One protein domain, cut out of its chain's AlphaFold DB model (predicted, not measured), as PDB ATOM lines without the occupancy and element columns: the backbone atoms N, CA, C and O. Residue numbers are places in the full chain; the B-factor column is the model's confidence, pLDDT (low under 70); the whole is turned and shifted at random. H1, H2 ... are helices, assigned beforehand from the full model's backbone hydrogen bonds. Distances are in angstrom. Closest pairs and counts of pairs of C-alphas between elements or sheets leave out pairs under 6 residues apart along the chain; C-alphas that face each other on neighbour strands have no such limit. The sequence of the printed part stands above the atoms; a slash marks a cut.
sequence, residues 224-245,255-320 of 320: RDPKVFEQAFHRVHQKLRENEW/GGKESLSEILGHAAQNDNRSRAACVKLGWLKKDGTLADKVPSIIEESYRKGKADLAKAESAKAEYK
ATOM      1  N   ARG A 224     167.543 165.098 102.339       76.62
ATOM      2  CA  ARG A 224     167.864 165.736 101.046       76.62
ATOM      3  C   ARG A 224     168.439 164.787  99.990       76.62
ATOM      4  O   ARG A 224     168.750 165.244  98.897       76.62
ATOM      5  N   ASP A 225     168.624 163.503 100.293       89.69
ATOM      6  CA  ASP A 225     169.219 162.552  99.343       89.69
ATOM      7  C   ASP A 225     168.131 161.906  98.455       89.69
ATOM      8  O   ASP A 225     167.295 161.159  98.981       89.69
ATOM      9  N   PRO A 226     168.138 162.129  97.120       90.50
ATOM     10  CA  PRO A 226     167.201 161.491  96.192       90.50
ATOM     11  C   PRO A 226     167.161 159.965  96.321       90.50
ATOM     12  O   PRO A 226     166.094 159.362  96.183       90.50
ATOM     13  N   LYS A 227     168.296 159.332  96.657       92.50
ATOM     14  CA  LYS A 227     168.414 157.868  96.732       92.50
ATOM     15  C   LYS A 227     167.506 157.256  97.787       92.50
ATOM     16  O   LYS A 227     167.016 156.140  97.610       92.50
ATOM     17  N   VAL A 228     167.257 157.968  98.885       91.94
ATOM     18  CA  VAL A 228     166.366 157.489  99.951       91.94
ATOM     19  C   VAL A 228     164.930 157.385  99.435       91.94
ATOM     20  O   VAL A 228     164.230 156.409  99.723       91.94
ATOM     21  N   PHE A 229     164.502 158.345  98.614       94.31
ATOM     22  CA  PHE A 229     163.187 158.317  97.978       94.31
ATOM     23  C   PHE A 229     163.121 157.224  96.909       94.31
ATOM     24  O   PHE A 229     162.190 156.426  96.927       94.31
ATOM     25  N   GLU A 230     164.130 157.096  96.048       94.50
ATOM     26  CA  GLU A 230     164.205 156.020  95.044       94.50
ATOM     27  C   GLU A 230     164.063 154.629  95.688       94.50
ATOM     28  O   GLU A 230     163.235 153.814  95.271       94.50
ATOM     29  N   GLN A 231     164.781 154.372  96.786       92.94
ATOM     30  CA  GLN A 231     164.668 153.119  97.539       92.94
ATOM     31  C   GLN A 231     163.268 152.912  98.133       92.94
ATOM     32  O   GLN A 231     162.719 151.804  98.069       92.94
ATOM     33  N   ALA A 232     162.664 153.964  98.696       92.75
ATOM     34  CA  ALA A 232     161.301 153.907  99.221       92.75
ATOM     35  C   ALA A 232     160.285 153.574  98.117       92.75
ATOM     36  O   ALA A 232     159.410 152.724  98.324       92.75
ATOM     37  N   PHE A 233     160.443 154.173  96.933       96.00
ATOM     38  CA  PHE A 233     159.653 153.861  95.749       96.00
ATOM     39  C   PHE A 233     159.801 152.400  95.340       96.00
ATOM     40  O   PHE A 233     158.796 151.689  95.270       96.00
ATOM     41  N   HIS A 234     161.027 151.919  95.124       94.31
ATOM     42  CA  HIS A 234     161.257 150.555  94.653       94.31
ATOM     43  C   HIS A 234     160.711 149.508  95.627       94.31
ATOM     44  O   HIS A 234     160.087 148.540  95.190       94.31
ATOM     45  N   ARG A 235     160.823 149.743  96.941       93.19
ATOM     46  CA  ARG A 235     160.236 148.863  97.962       93.19
ATOM     47  C   ARG A 235     158.713 148.768  97.844       93.19
ATOM     48  O   ARG A 235     158.153 147.678  97.968       93.19
ATOM     49  N   VAL A 236     158.021 149.890  97.637       93.81
ATOM     50  CA  VAL A 236     156.554 149.901  97.485       93.81
ATOM     51  C   VAL A 236     156.135 149.327  96.133       93.81
ATOM     52  O   VAL A 236     155.207 148.522  96.073       93.81
ATOM     53  N   HIS A 237     156.838 149.695  95.065       92.75
ATOM     54  CA  HIS A 237     156.588 149.224  93.708       92.75
ATOM     55  C   HIS A 237     156.754 147.701  93.590       92.75
ATOM     56  O   HIS A 237     155.906 147.036  92.996       92.75
ATOM     57  N   GLN A 238     157.789 147.129  94.215       90.62
ATOM     58  CA  GLN A 238     158.004 145.683  94.263       90.62
ATOM     59  C   GLN A 238     156.866 144.963  94.995       90.62
ATOM     60  O   GLN A 238     156.316 144.005  94.461       90.62
ATOM     61  N   LYS A 239     156.426 145.470  96.154       89.38
ATOM     62  CA  LYS A 239     155.277 144.893  96.875       89.38
ATOM     63  C   LYS A 239     153.987 144.925  96.056       89.38
ATOM     64  O   LYS A 239     153.211 143.978  96.093       89.38
ATOM     65  N   LEU A 240     153.736 146.013  95.323       88.12
ATOM     66  CA  LEU A 240     152.577 146.094  94.426       88.12
ATOM     67  C   LEU A 240     152.682 145.081  93.282       88.12
ATOM     68  O   LEU A 240     151.685 144.470  92.920       88.12
ATOM     69  N   ARG A 241     153.890 144.860  92.753       84.75
ATOM     70  CA  ARG A 241     154.149 143.845  91.726       84.75
ATOM     71  C   ARG A 241     153.928 142.418  92.243       84.75
ATOM     72  O   ARG A 241     153.434 141.587  91.493       84.75
ATOM     73  N   GLU A 242     154.297 142.135  93.489       83.69
ATOM     74  CA  GLU A 242     154.144 140.813  94.118       83.69
ATOM     75  C   GLU A 242     152.685 140.502  94.496       83.69
ATOM     76  O   GLU A 242     152.255 139.357  94.371       83.69
ATOM     77  N   ASN A 243     151.913 141.517  94.902       78.19
ATOM     78  CA  ASN A 243     150.533 141.360  95.378       78.19
ATOM     79  C   ASN A 243     149.465 141.332  94.269       78.19
ATOM     80  O   ASN A 243     148.301 141.043  94.549       78.19
ATOM     81  N   GLU A 244     149.810 141.643  93.020       75.25
ATOM     82  CA  GLU A 244     148.873 141.526  91.901       75.25
ATOM     83  C   GLU A 244     148.688 140.042  91.528       75.25
ATOM     84  O   GLU A 244     149.479 139.452  90.792       75.25
ATOM     85  N   TRP A 245     147.605 139.442  92.044       50.75
ATOM     86  CA  TRP A 245     147.181 138.051  91.797       50.75
ATOM     87  C   TRP A 245     147.111 137.713  90.294       50.75
ATOM     88  O   TRP A 245     147.414 136.594  89.879       50.75
ATOM     89  N   GLY A 255     162.698 149.091  85.928       81.12
ATOM     90  CA  GLY A 255     163.583 147.962  86.207       81.12
ATOM     91  C   GLY A 255     164.440 148.077  87.476       81.12
ATOM     92  O   GLY A 255     165.138 147.118  87.798       81.12
ATOM     93  N   GLY A 256     164.379 149.182  88.227       84.62
ATOM     94  CA  GLY A 256     165.049 149.321  89.530       84.62
ATOM     95  C   GLY A 256     166.328 150.163  89.533       84.62
ATOM     96  O   GLY A 256     167.072 150.114  90.510       84.62
ATOM     97  N   LYS A 257     166.618 150.873  88.439       89.19
ATOM     98  CA  LYS A 257     167.804 151.743  88.292       89.19
ATOM     99  C   LYS A 257     167.444 153.169  87.878       89.19
ATOM    100  O   LYS A 257     168.335 153.966  87.608       89.19
ATOM    101  N   GLU A 258     166.154 153.447  87.769       92.81
ATOM    102  CA  GLU A 258     165.637 154.730  87.331       92.81
ATOM    103  C   GLU A 258     165.869 155.784  88.404       92.81
ATOM    104  O   GLU A 258     165.655 155.552  89.595       92.81
ATOM    105  N   SER A 259     166.265 156.963  87.954       95.94
ATOM    106  CA  SER A 259     166.337 158.150  88.790       95.94
ATOM    107  C   SER A 259     164.950 158.572  89.277       95.94
ATOM    108  O   SER A 259     163.923 158.311  88.639       95.94
ATOM    109  N   LEU A 260     164.911 159.313  90.382       96.12
ATOM    110  CA  LEU A 260     163.674 159.857  90.945       96.12
ATOM    111  C   LEU A 260     162.843 160.659  89.924       96.12
ATOM    112  O   LEU A 260     161.615 160.555  89.904       96.12
ATOM    113  N   SER A 261     163.496 161.420  89.039       96.31
ATOM    114  CA  SER A 261     162.829 162.163  87.961       96.31
ATOM    115  C   SER A 261     162.205 161.255  86.902       96.31
ATOM    116  O   SER A 261     161.085 161.515  86.469       96.31
ATOM    117  N   GLU A 262     162.872 160.166  86.513       95.31
ATOM    118  CA  GLU A 262     162.323 159.194  85.554       95.31
ATOM    119  C   GLU A 262     161.129 158.443  86.152       95.31
ATOM    120  O   GLU A 262     160.103 158.270  85.491       95.31
ATOM    121  N   ILE A 263     161.230 158.063  87.430       95.69
ATOM    122  CA  ILE A 263     160.147 157.429  88.188       95.69
ATOM    123  C   ILE A 263     158.904 158.326  88.204       95.69
ATOM    124  O   ILE A 263     157.803 157.870  87.878       95.69
ATOM    125  N   LEU A 264     159.074 159.596  88.583       96.38
ATOM    126  CA  LEU A 264     157.974 160.552  88.710       96.38
ATOM    127  C   LEU A 264     157.401 160.955  87.352       96.38
ATOM    128  O   LEU A 264     156.181 161.052  87.220       96.38
ATOM    129  N   GLY A 265     158.248 161.111  86.333       95.12
ATOM    130  CA  GLY A 265     157.805 161.321  84.958       95.12
ATOM    131  C   GLY A 265     156.921 160.166  84.489       95.12
ATOM    132  O   GLY A 265     155.779 160.379  84.079       95.12
ATOM    133  N   HIS A 266     157.391 158.926  84.632       93.06
ATOM    134  CA  HIS A 266     156.613 157.749  84.248       93.06
ATOM    135  C   HIS A 266     155.292 157.644  85.028       93.06
ATOM    136  O   HIS A 266     154.249 157.332  84.452       93.06
ATOM    137  N   ALA A 267     155.297 157.945  86.330       93.94
ATOM    138  CA  ALA A 267     154.091 157.961  87.159       93.94
ATOM    139  C   ALA A 267     153.069 159.046  86.745       93.94
ATOM    140  O   ALA A 267     151.864 158.873  86.960       93.94
ATOM    141  N   ALA A 268     153.521 160.142  86.125       92.94
ATOM    142  CA  ALA A 268     152.667 161.245  85.692       92.94
ATOM    143  C   ALA A 268     151.855 160.937  84.420       92.94
ATOM    144  O   ALA A 268     150.761 161.472  84.279       92.94
ATOM    145  N   GLN A 269     152.319 160.052  83.529       88.50
ATOM    146  CA  GLN A 269     151.681 159.816  82.221       88.50
ATOM    147  C   GLN A 269     150.316 159.107  82.311       88.50
ATOM    148  O   GLN A 269     149.272 159.723  82.118       88.50
ATOM    149  N   ASN A 270     150.311 157.812  82.638       82.31
ATOM    150  CA  ASN A 270     149.113 156.960  82.613       82.31
ATOM    151  C   ASN A 270     148.829 156.332  83.980       82.31
ATOM    152  O   ASN A 270     149.707 156.298  84.845       82.31
ATOM    153  N   ASP A 271     147.617 155.796  84.167       85.94
ATOM    154  CA  ASP A 271     147.278 154.991  85.347       85.94
ATOM    155  C   ASP A 271     148.069 153.673  85.341       85.94
ATOM    156  O   ASP A 271     147.659 152.644  84.801       85.94
ATOM    157  N   ASN A 272     149.280 153.745  85.885       89.19
ATOM    158  CA  ASN A 272     150.261 152.676  85.879       89.19
ATOM    159  C   ASN A 272     150.720 152.334  87.304       89.19
ATOM    160  O   ASN A 272     150.408 153.006  88.288       89.19
ATOM    161  N   ARG A 273     151.489 151.247  87.426       90.62
ATOM    162  CA  ARG A 273     151.965 150.760  88.729       90.62
ATOM    163  C   ARG A 273     152.864 151.777  89.442       90.62
ATOM    164  O   ARG A 273     152.831 151.857  90.669       90.62
ATOM    165  N   SER A 274     153.629 152.573  88.692       94.06
ATOM    166  CA  SER A 274     154.445 153.656  89.251       94.06
ATOM    167  C   SER A 274     153.564 154.723  89.898       94.06
ATOM    168  O   SER A 274     153.826 155.096  91.038       94.06
ATOM    169  N   ARG A 275     152.460 155.123  89.248       94.69
ATOM    170  CA  ARG A 275     151.465 156.038  89.827       94.69
ATOM    171  C   ARG A 275     150.878 155.478  91.117       94.69
ATOM    172  O   ARG A 275     150.884 156.169  92.130       94.69
ATOM    173  N   ALA A 276     150.456 154.214  91.122       93.31
ATOM    174  CA  ALA A 276     149.923 153.571  92.324       93.31
ATOM    175  C   ALA A 276     150.935 153.558  93.489       93.31
ATOM    176  O   ALA A 276     150.564 153.799  94.641       93.31
ATOM    177  N   ALA A 277     152.220 153.325  93.200       94.06
ATOM    178  CA  ALA A 277     153.285 153.388  94.199       94.06
ATOM    179  C   ALA A 277     153.483 154.815  94.742       94.06
ATOM    180  O   ALA A 277     153.516 154.995  95.959       94.06
ATOM    181  N   CYS A 278     153.548 155.828  93.870       96.00
ATOM    182  CA  CYS A 278     153.684 157.232  94.269       96.00
ATOM    183  C   CYS A 278     152.471 157.739  95.067       96.00
ATOM    184  O   CYS A 278     152.648 158.470  96.038       96.00
ATOM    185  N   VAL A 279     151.251 157.306  94.727       95.56
ATOM    186  CA  VAL A 279     150.034 157.606  95.503       95.56
ATOM    187  C   VAL A 279     150.109 156.993  96.898       95.56
ATOM    188  O   VAL A 279     149.819 157.657  97.890       95.56
ATOM    189  N   LYS A 280     150.558 155.738  97.005       94.94
ATOM    190  CA  LYS A 280     150.707 155.050  98.296       94.94
ATOM    191  C   LYS A 280     151.783 155.676  99.189       94.94
ATOM    192  O   LYS A 280     151.698 155.562 100.410       94.94
ATOM    193  N   LEU A 281     152.778 156.321  98.587       94.81
ATOM    194  CA  LEU A 281     153.819 157.079  99.281       94.81
ATOM    195  C   LEU A 281     153.398 158.514  99.632       94.81
ATOM    196  O   LEU A 281     154.143 159.194 100.331       94.81
ATOM    197  N   GLY A 282     152.222 158.965  99.182       96.38
ATOM    198  CA  GLY A 282     151.737 160.326  99.406       96.38
ATOM    199  C   GLY A 282     152.421 161.377  98.529       96.38
ATOM    200  O   GLY A 282     152.394 162.552  98.866       96.38
ATOM    201  N   TRP A 283     153.056 160.971  97.426       96.81
ATOM    202  CA  TRP A 283     153.765 161.885  96.524       96.81
ATOM    203  C   TRP A 283     152.867 162.427  95.412       96.81
ATOM    204  O   TRP A 283     152.990 163.585  95.024       96.81
ATOM    205  N   LEU A 284     151.959 161.592  94.901       97.19
ATOM    206  CA  LEU A 284     151.016 161.960  93.844       97.19
ATOM    207  C   LEU A 284     149.571 161.696  94.273       97.19
ATOM    208  O   LEU A 284     149.297 160.831  95.105       97.19
ATOM    209  N   LYS A 285     148.635 162.417  93.662       97.12
ATOM    210  CA  LYS A 285     147.198 162.134  93.686       97.12
ATOM    211  C   LYS A 285     146.860 161.073  92.629       97.12
ATOM    212  O   LYS A 285     147.670 160.737  91.764       97.12
ATOM    213  N   LYS A 286     145.650 160.504  92.702       94.62
ATOM    214  CA  LYS A 286     145.204 159.431  91.785       94.62
ATOM    215  C   LYS A 286     145.163 159.866  90.314       94.62
ATOM    216  O   LYS A 286     145.311 159.030  89.428       94.62
ATOM    217  N   ASP A 287     144.987 161.156  90.063       95.00
ATOM    218  CA  ASP A 287     145.010 161.761  88.731       95.00
ATOM    219  C   ASP A 287     146.436 161.944  88.162       95.00
ATOM    220  O   ASP A 287     146.585 162.264  86.987       95.00
ATOM    221  N   GLY A 288     147.488 161.698  88.957       93.75
ATOM    222  CA  GLY A 288     148.888 161.870  88.560       93.75
ATOM    223  C   GLY A 288     149.476 163.257  88.857       93.75
ATOM    224  O   GLY A 288     150.633 163.503  88.506       93.75
ATOM    225  N   THR A 289     148.722 164.152  89.507       96.69
ATOM    226  CA  THR A 289     149.205 165.460  89.989       96.69
ATOM    227  C   THR A 289     149.927 165.342  91.339       96.69
ATOM    228  O   THR A 289     149.812 164.322  92.020       96.69
ATOM    229  N   LEU A 290     150.708 166.355  91.737       97.12
ATOM    230  CA  LEU A 290     151.410 166.380  93.030       97.12
ATOM    231  C   LEU A 290     150.430 166.455  94.213       97.12
ATOM    232  O   LEU A 290     149.391 167.114  94.140       97.12
ATOM    233  N   ALA A 291     150.760 165.775  95.314       96.69
ATOM    234  CA  ALA A 291     150.026 165.914  96.571       96.69
ATOM    235  C   ALA A 291     150.326 167.267  97.250       96.69
ATOM    236  O   ALA A 291     151.374 167.862  97.019       96.69
ATOM    237  N   ASP A 292     149.416 167.747  98.106       93.69
ATOM    238  CA  ASP A 292     149.479 169.118  98.650       93.69
ATOM    239  C   ASP A 292     150.664 169.346  99.606       93.69
ATOM    240  O   ASP A 292     151.105 170.474  99.801       93.69
ATOM    241  N   LYS A 293     151.180 168.273 100.217       92.31
ATOM    242  CA  LYS A 293     152.318 168.299 101.142       92.31
ATOM    243  C   LYS A 293     153.349 167.257 100.722       92.31
ATOM    244  O   LYS A 293     153.350 166.141 101.239       92.31
ATOM    245  N   VAL A 294     154.206 167.618  99.774       93.56
ATOM    246  CA  VAL A 294     155.320 166.774  99.325       93.56
ATOM    247  C   VAL A 294     156.665 167.404  99.683       93.56
ATOM    248  O   VAL A 294     156.775 168.629  99.704       93.56
ATOM    249  N   PRO A 295     157.708 166.598  99.944       93.50
ATOM    250  CA  PRO A 295     159.067 167.109 100.081       93.50
ATOM    251  C   PRO A 295     159.509 167.877  98.826       93.50
ATOM    252  O   PRO A 295     159.226 167.442  97.708       93.50
ATOM    253  N   SER A 296     160.258 168.972  98.993       93.94
ATOM    254  CA  SER A 296     160.704 169.828  97.878       93.94
ATOM    255  C   SER A 296     161.464 169.053  96.796       93.94
ATOM    256  O   SER A 296     161.262 169.277  95.608       93.94
ATOM    257  N   ILE A 297     162.262 168.061  97.192       95.38
ATOM    258  CA  ILE A 297     163.008 167.190  96.275       95.38
ATOM    259  C   ILE A 297     162.104 166.365  95.346       95.38
ATOM    260  O   ILE A 297     162.462 166.110  94.196       95.38
ATOM    261  N   ILE A 298     160.919 165.968  95.823       96.69
ATOM    262  CA  ILE A 298     159.908 165.266  95.025       96.69
ATOM    263  C   ILE A 298     159.267 166.242  94.042       96.69
ATOM    264  O   ILE A 298     159.099 165.903  92.872       96.69
ATOM    265  N   GLU A 299     158.956 167.459  94.487       96.62
ATOM    266  CA  GLU A 299     158.401 168.504  93.626       96.62
ATOM    267  C   GLU A 299     159.368 168.888  92.492       96.62
ATOM    268  O   GLU A 299     158.977 168.896  91.321       96.62
ATOM    269  N   GLU A 300     160.640 169.140  92.810       96.19
ATOM    270  CA  GLU A 300     161.690 169.448  91.832       96.19
ATOM    271  C   GLU A 300     161.882 168.301  90.834       96.19
ATOM    272  O   GLU A 300     161.876 168.513  89.616       96.19
ATOM    273  N   SER A 301     161.977 167.066  91.336       97.12
ATOM    274  CA  SER A 301     162.152 165.874  90.504       97.12
ATOM    275  C   SER A 301     160.941 165.609  89.607       97.12
ATOM    276  O   SER A 301     161.112 165.185  88.465       97.12
ATOM    277  N   TYR A 302     159.722 165.899  90.074       97.44
ATOM    278  CA  TYR A 302     158.499 165.778  89.280       97.44
ATOM    279  C   TYR A 302     158.474 166.780  88.126       97.44
ATOM    280  O   TYR A 302     158.208 166.404  86.981       97.44
ATOM    281  N   ARG A 303     158.798 168.052  88.399       97.12
ATOM    282  CA  ARG A 303     158.879 169.094  87.362       97.12
ATOM    283  C   ARG A 303     159.920 168.731  86.304       97.12
ATOM    284  O   ARG A 303     159.627 168.822  85.112       97.12
ATOM    285  N   LYS A 304     161.095 168.260  86.739       97.00
ATOM    286  CA  LYS A 304     162.160 167.785  85.850       97.00
ATOM    287  C   LYS A 304     161.700 166.602  84.995       97.00
ATOM    288  O   LYS A 304     161.763 166.683  83.774       97.00
ATOM    289  N   GLY A 305     161.145 165.559  85.614       95.69
ATOM    290  CA  GLY A 305     160.656 164.372  84.905       95.69
ATOM    291  C   GLY A 305     159.581 164.687  83.861       95.69
ATOM    292  O   GLY A 305     159.600 164.134  82.764       95.69
ATOM    293  N   LYS A 306     158.670 165.623  84.158       95.00
ATOM    294  CA  LYS A 306     157.644 166.071  83.205       95.00
ATOM    295  C   LYS A 306     158.246 166.843  82.024       95.00
ATOM    296  O   LYS A 306     157.817 166.646  80.889       95.00
ATOM    297  N   ALA A 307     159.239 167.695  82.279       94.81
ATOM    298  CA  ALA A 307     159.946 168.424  81.229       94.81
ATOM    299  C   ALA A 307     160.743 167.478  80.313       94.81
ATOM    300  O   ALA A 307     160.700 167.628  79.093       94.81
ATOM    301  N   ASP A 308     161.422 166.483  80.887       93.75
ATOM    302  CA  ASP A 308     162.194 165.490  80.133       93.75
ATOM    303  C   ASP A 308     161.285 164.627  79.242       93.75
ATOM    304  O   ASP A 308     161.613 164.366  78.083       93.75
ATOM    305  N   LEU A 309     160.091 164.266  79.727       91.69
ATOM    306  CA  LEU A 309     159.081 163.576  78.922       91.69
ATOM    307  C   LEU A 309     158.551 164.424  77.764       91.69
ATOM    308  O   LEU A 309     158.490 163.930  76.640       91.69
ATOM    309  N   ALA A 310     158.217 165.693  78.006       92.69
ATOM    310  CA  ALA A 310     157.737 166.591  76.953       92.69
ATOM    311  C   ALA A 310     158.790 166.791  75.847       92.69
ATOM    312  O   ALA A 310     158.462 166.804  74.657       92.69
ATOM    313  N   LYS A 311     160.074 166.881  76.224       93.56
ATOM    314  CA  LYS A 311     161.195 166.912  75.272       93.56
ATOM    315  C   LYS A 311     161.290 165.616  74.464       93.56
ATOM    316  O   LYS A 311     161.444 165.673  73.248       93.56
ATOM    317  N   ALA A 312     161.162 164.458  75.113       90.62
ATOM    318  CA  ALA A 312     161.205 163.162  74.436       90.62
ATOM    319  C   ALA A 312     160.021 162.950  73.474       90.62
ATOM    320  O   ALA A 312     160.183 162.323  72.427       90.62
ATOM    321  N   GLU A 313     158.835 163.463  73.806       91.25
ATOM    322  CA  GLU A 313     157.653 163.423  72.936       91.25
ATOM    323  C   GLU A 313     157.800 164.351  71.726       91.25
ATOM    324  O   GLU A 313     157.498 163.931  70.610       91.25
ATOM    325  N   SER A 314     158.345 165.556  71.926       91.50
ATOM    326  CA  SER A 314     158.627 166.508  70.840       91.50
ATOM    327  C   SER A 314     159.647 165.938  69.852       91.50
ATOM    328  O   SER A 314     159.398 165.922  68.651       91.50
ATOM    329  N   ALA A 315     160.739 165.349  70.356       91.88
ATOM    330  CA  ALA A 315     161.734 164.689  69.513       91.88
ATOM    331  C   ALA A 315     161.119 163.536  68.697       91.88
ATOM    332  O   ALA A 315     161.391 163.395  67.513       91.88
ATOM    333  N   LYS A 316     160.231 162.724  69.289       89.94
ATOM    334  CA  LYS A 316     159.543 161.643  68.558       89.94
ATOM    335  C   LYS A 316     158.597 162.140  67.462       89.94
ATOM    336  O   LYS A 316     158.312 161.362  66.556       89.94
ATOM    337  N   ALA A 317     158.077 163.361  67.570       88.88
ATOM    338  CA  ALA A 317     157.218 163.959  66.552       88.88
ATOM    339  C   ALA A 317     158.023 164.480  65.350       88.88
ATOM    340  O   ALA A 317     157.534 164.390  64.235       88.88
ATOM    341  N   GLU A 318     159.256 164.952  65.559       89.31
ATOM    342  CA  GLU A 318     160.143 165.414  64.475       89.31
ATOM    343  C   GLU A 318     160.679 164.271  63.592       89.31
ATOM    344  O   GLU A 318     161.014 164.492  62.433       89.31
ATOM    345  N   TYR A 319     160.752 163.046  64.123       83.12
ATOM    346  CA  TYR A 319     161.222 161.857  63.395       83.12
ATOM    347  C   TYR A 319     160.106 161.034  62.725       83.12
ATOM    348  O   TYR A 319     160.384 159.945  62.214       83.12
ATOM    349  N   LYS A 320     158.851 161.496  62.762       68.81
ATOM    350  CA  LYS A 320     157.702 160.840  62.118       68.81
ATOM    351  C   LYS A 320     157.234 161.622  60.905       68.81
ATOM    352  O   LYS A 320     156.868 160.945  59.922       68.81
TER     353      LYS A 320
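Overview. This is residues 224 to 245 and 255 to 320 of the 320 residues of an uncharacterized protein of Fluoribacter dumoffii (UniProt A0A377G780). Short helix H2 sits in the middle, with H1, H3 and the long H4 packed round it at crossed angles; residues 311 to 320 stick out at the far end of H4. The printed part has 88 residues with four named helices, H1 to H4 in order, and no named strand: all helix. It is compact, radius of gyration of the C-alphas 13.3 A, spanning 39 by 34 by 25 A.

Arrangement. H1, residues 226 to 243, touches H2, residues 260 to 269, at Glu 230 and Leu 260, closest C-alphas 5.6 A, with residues 226 to 230 alone. H1 touches H3, residues 273 to 280, with residues 233 to 241 alone, at 70.5 degrees, only just about perpendicular; closest C-alphas His 237 and Ala 277, 5.3 A. H2, the hub, touches H4, residues 296 to 318, at a steep tilt of 62 degrees; closest C-alphas Gly 265 and Gly 305, 4.2 A. H3 and H4 are apart. Every O i to N i+4 pair is within hydrogen-bond range in H1, H3 and H4, 5 of 6 in H2.

Along the chain. H1 begins at C-alpha 226 (167.201, 161.491, 96.192), 26.1 A long; H4, 33.7 A, ends at C-alpha 318 (160.143, 165.414, 64.475).

Size, cuts and confidence. Residues 246 to 254 are not printed; C-alphas 245 and 255 are 20.0 A apart. H3 to H4 is a long link. Residues 245 and 320 have pLDDT under 70.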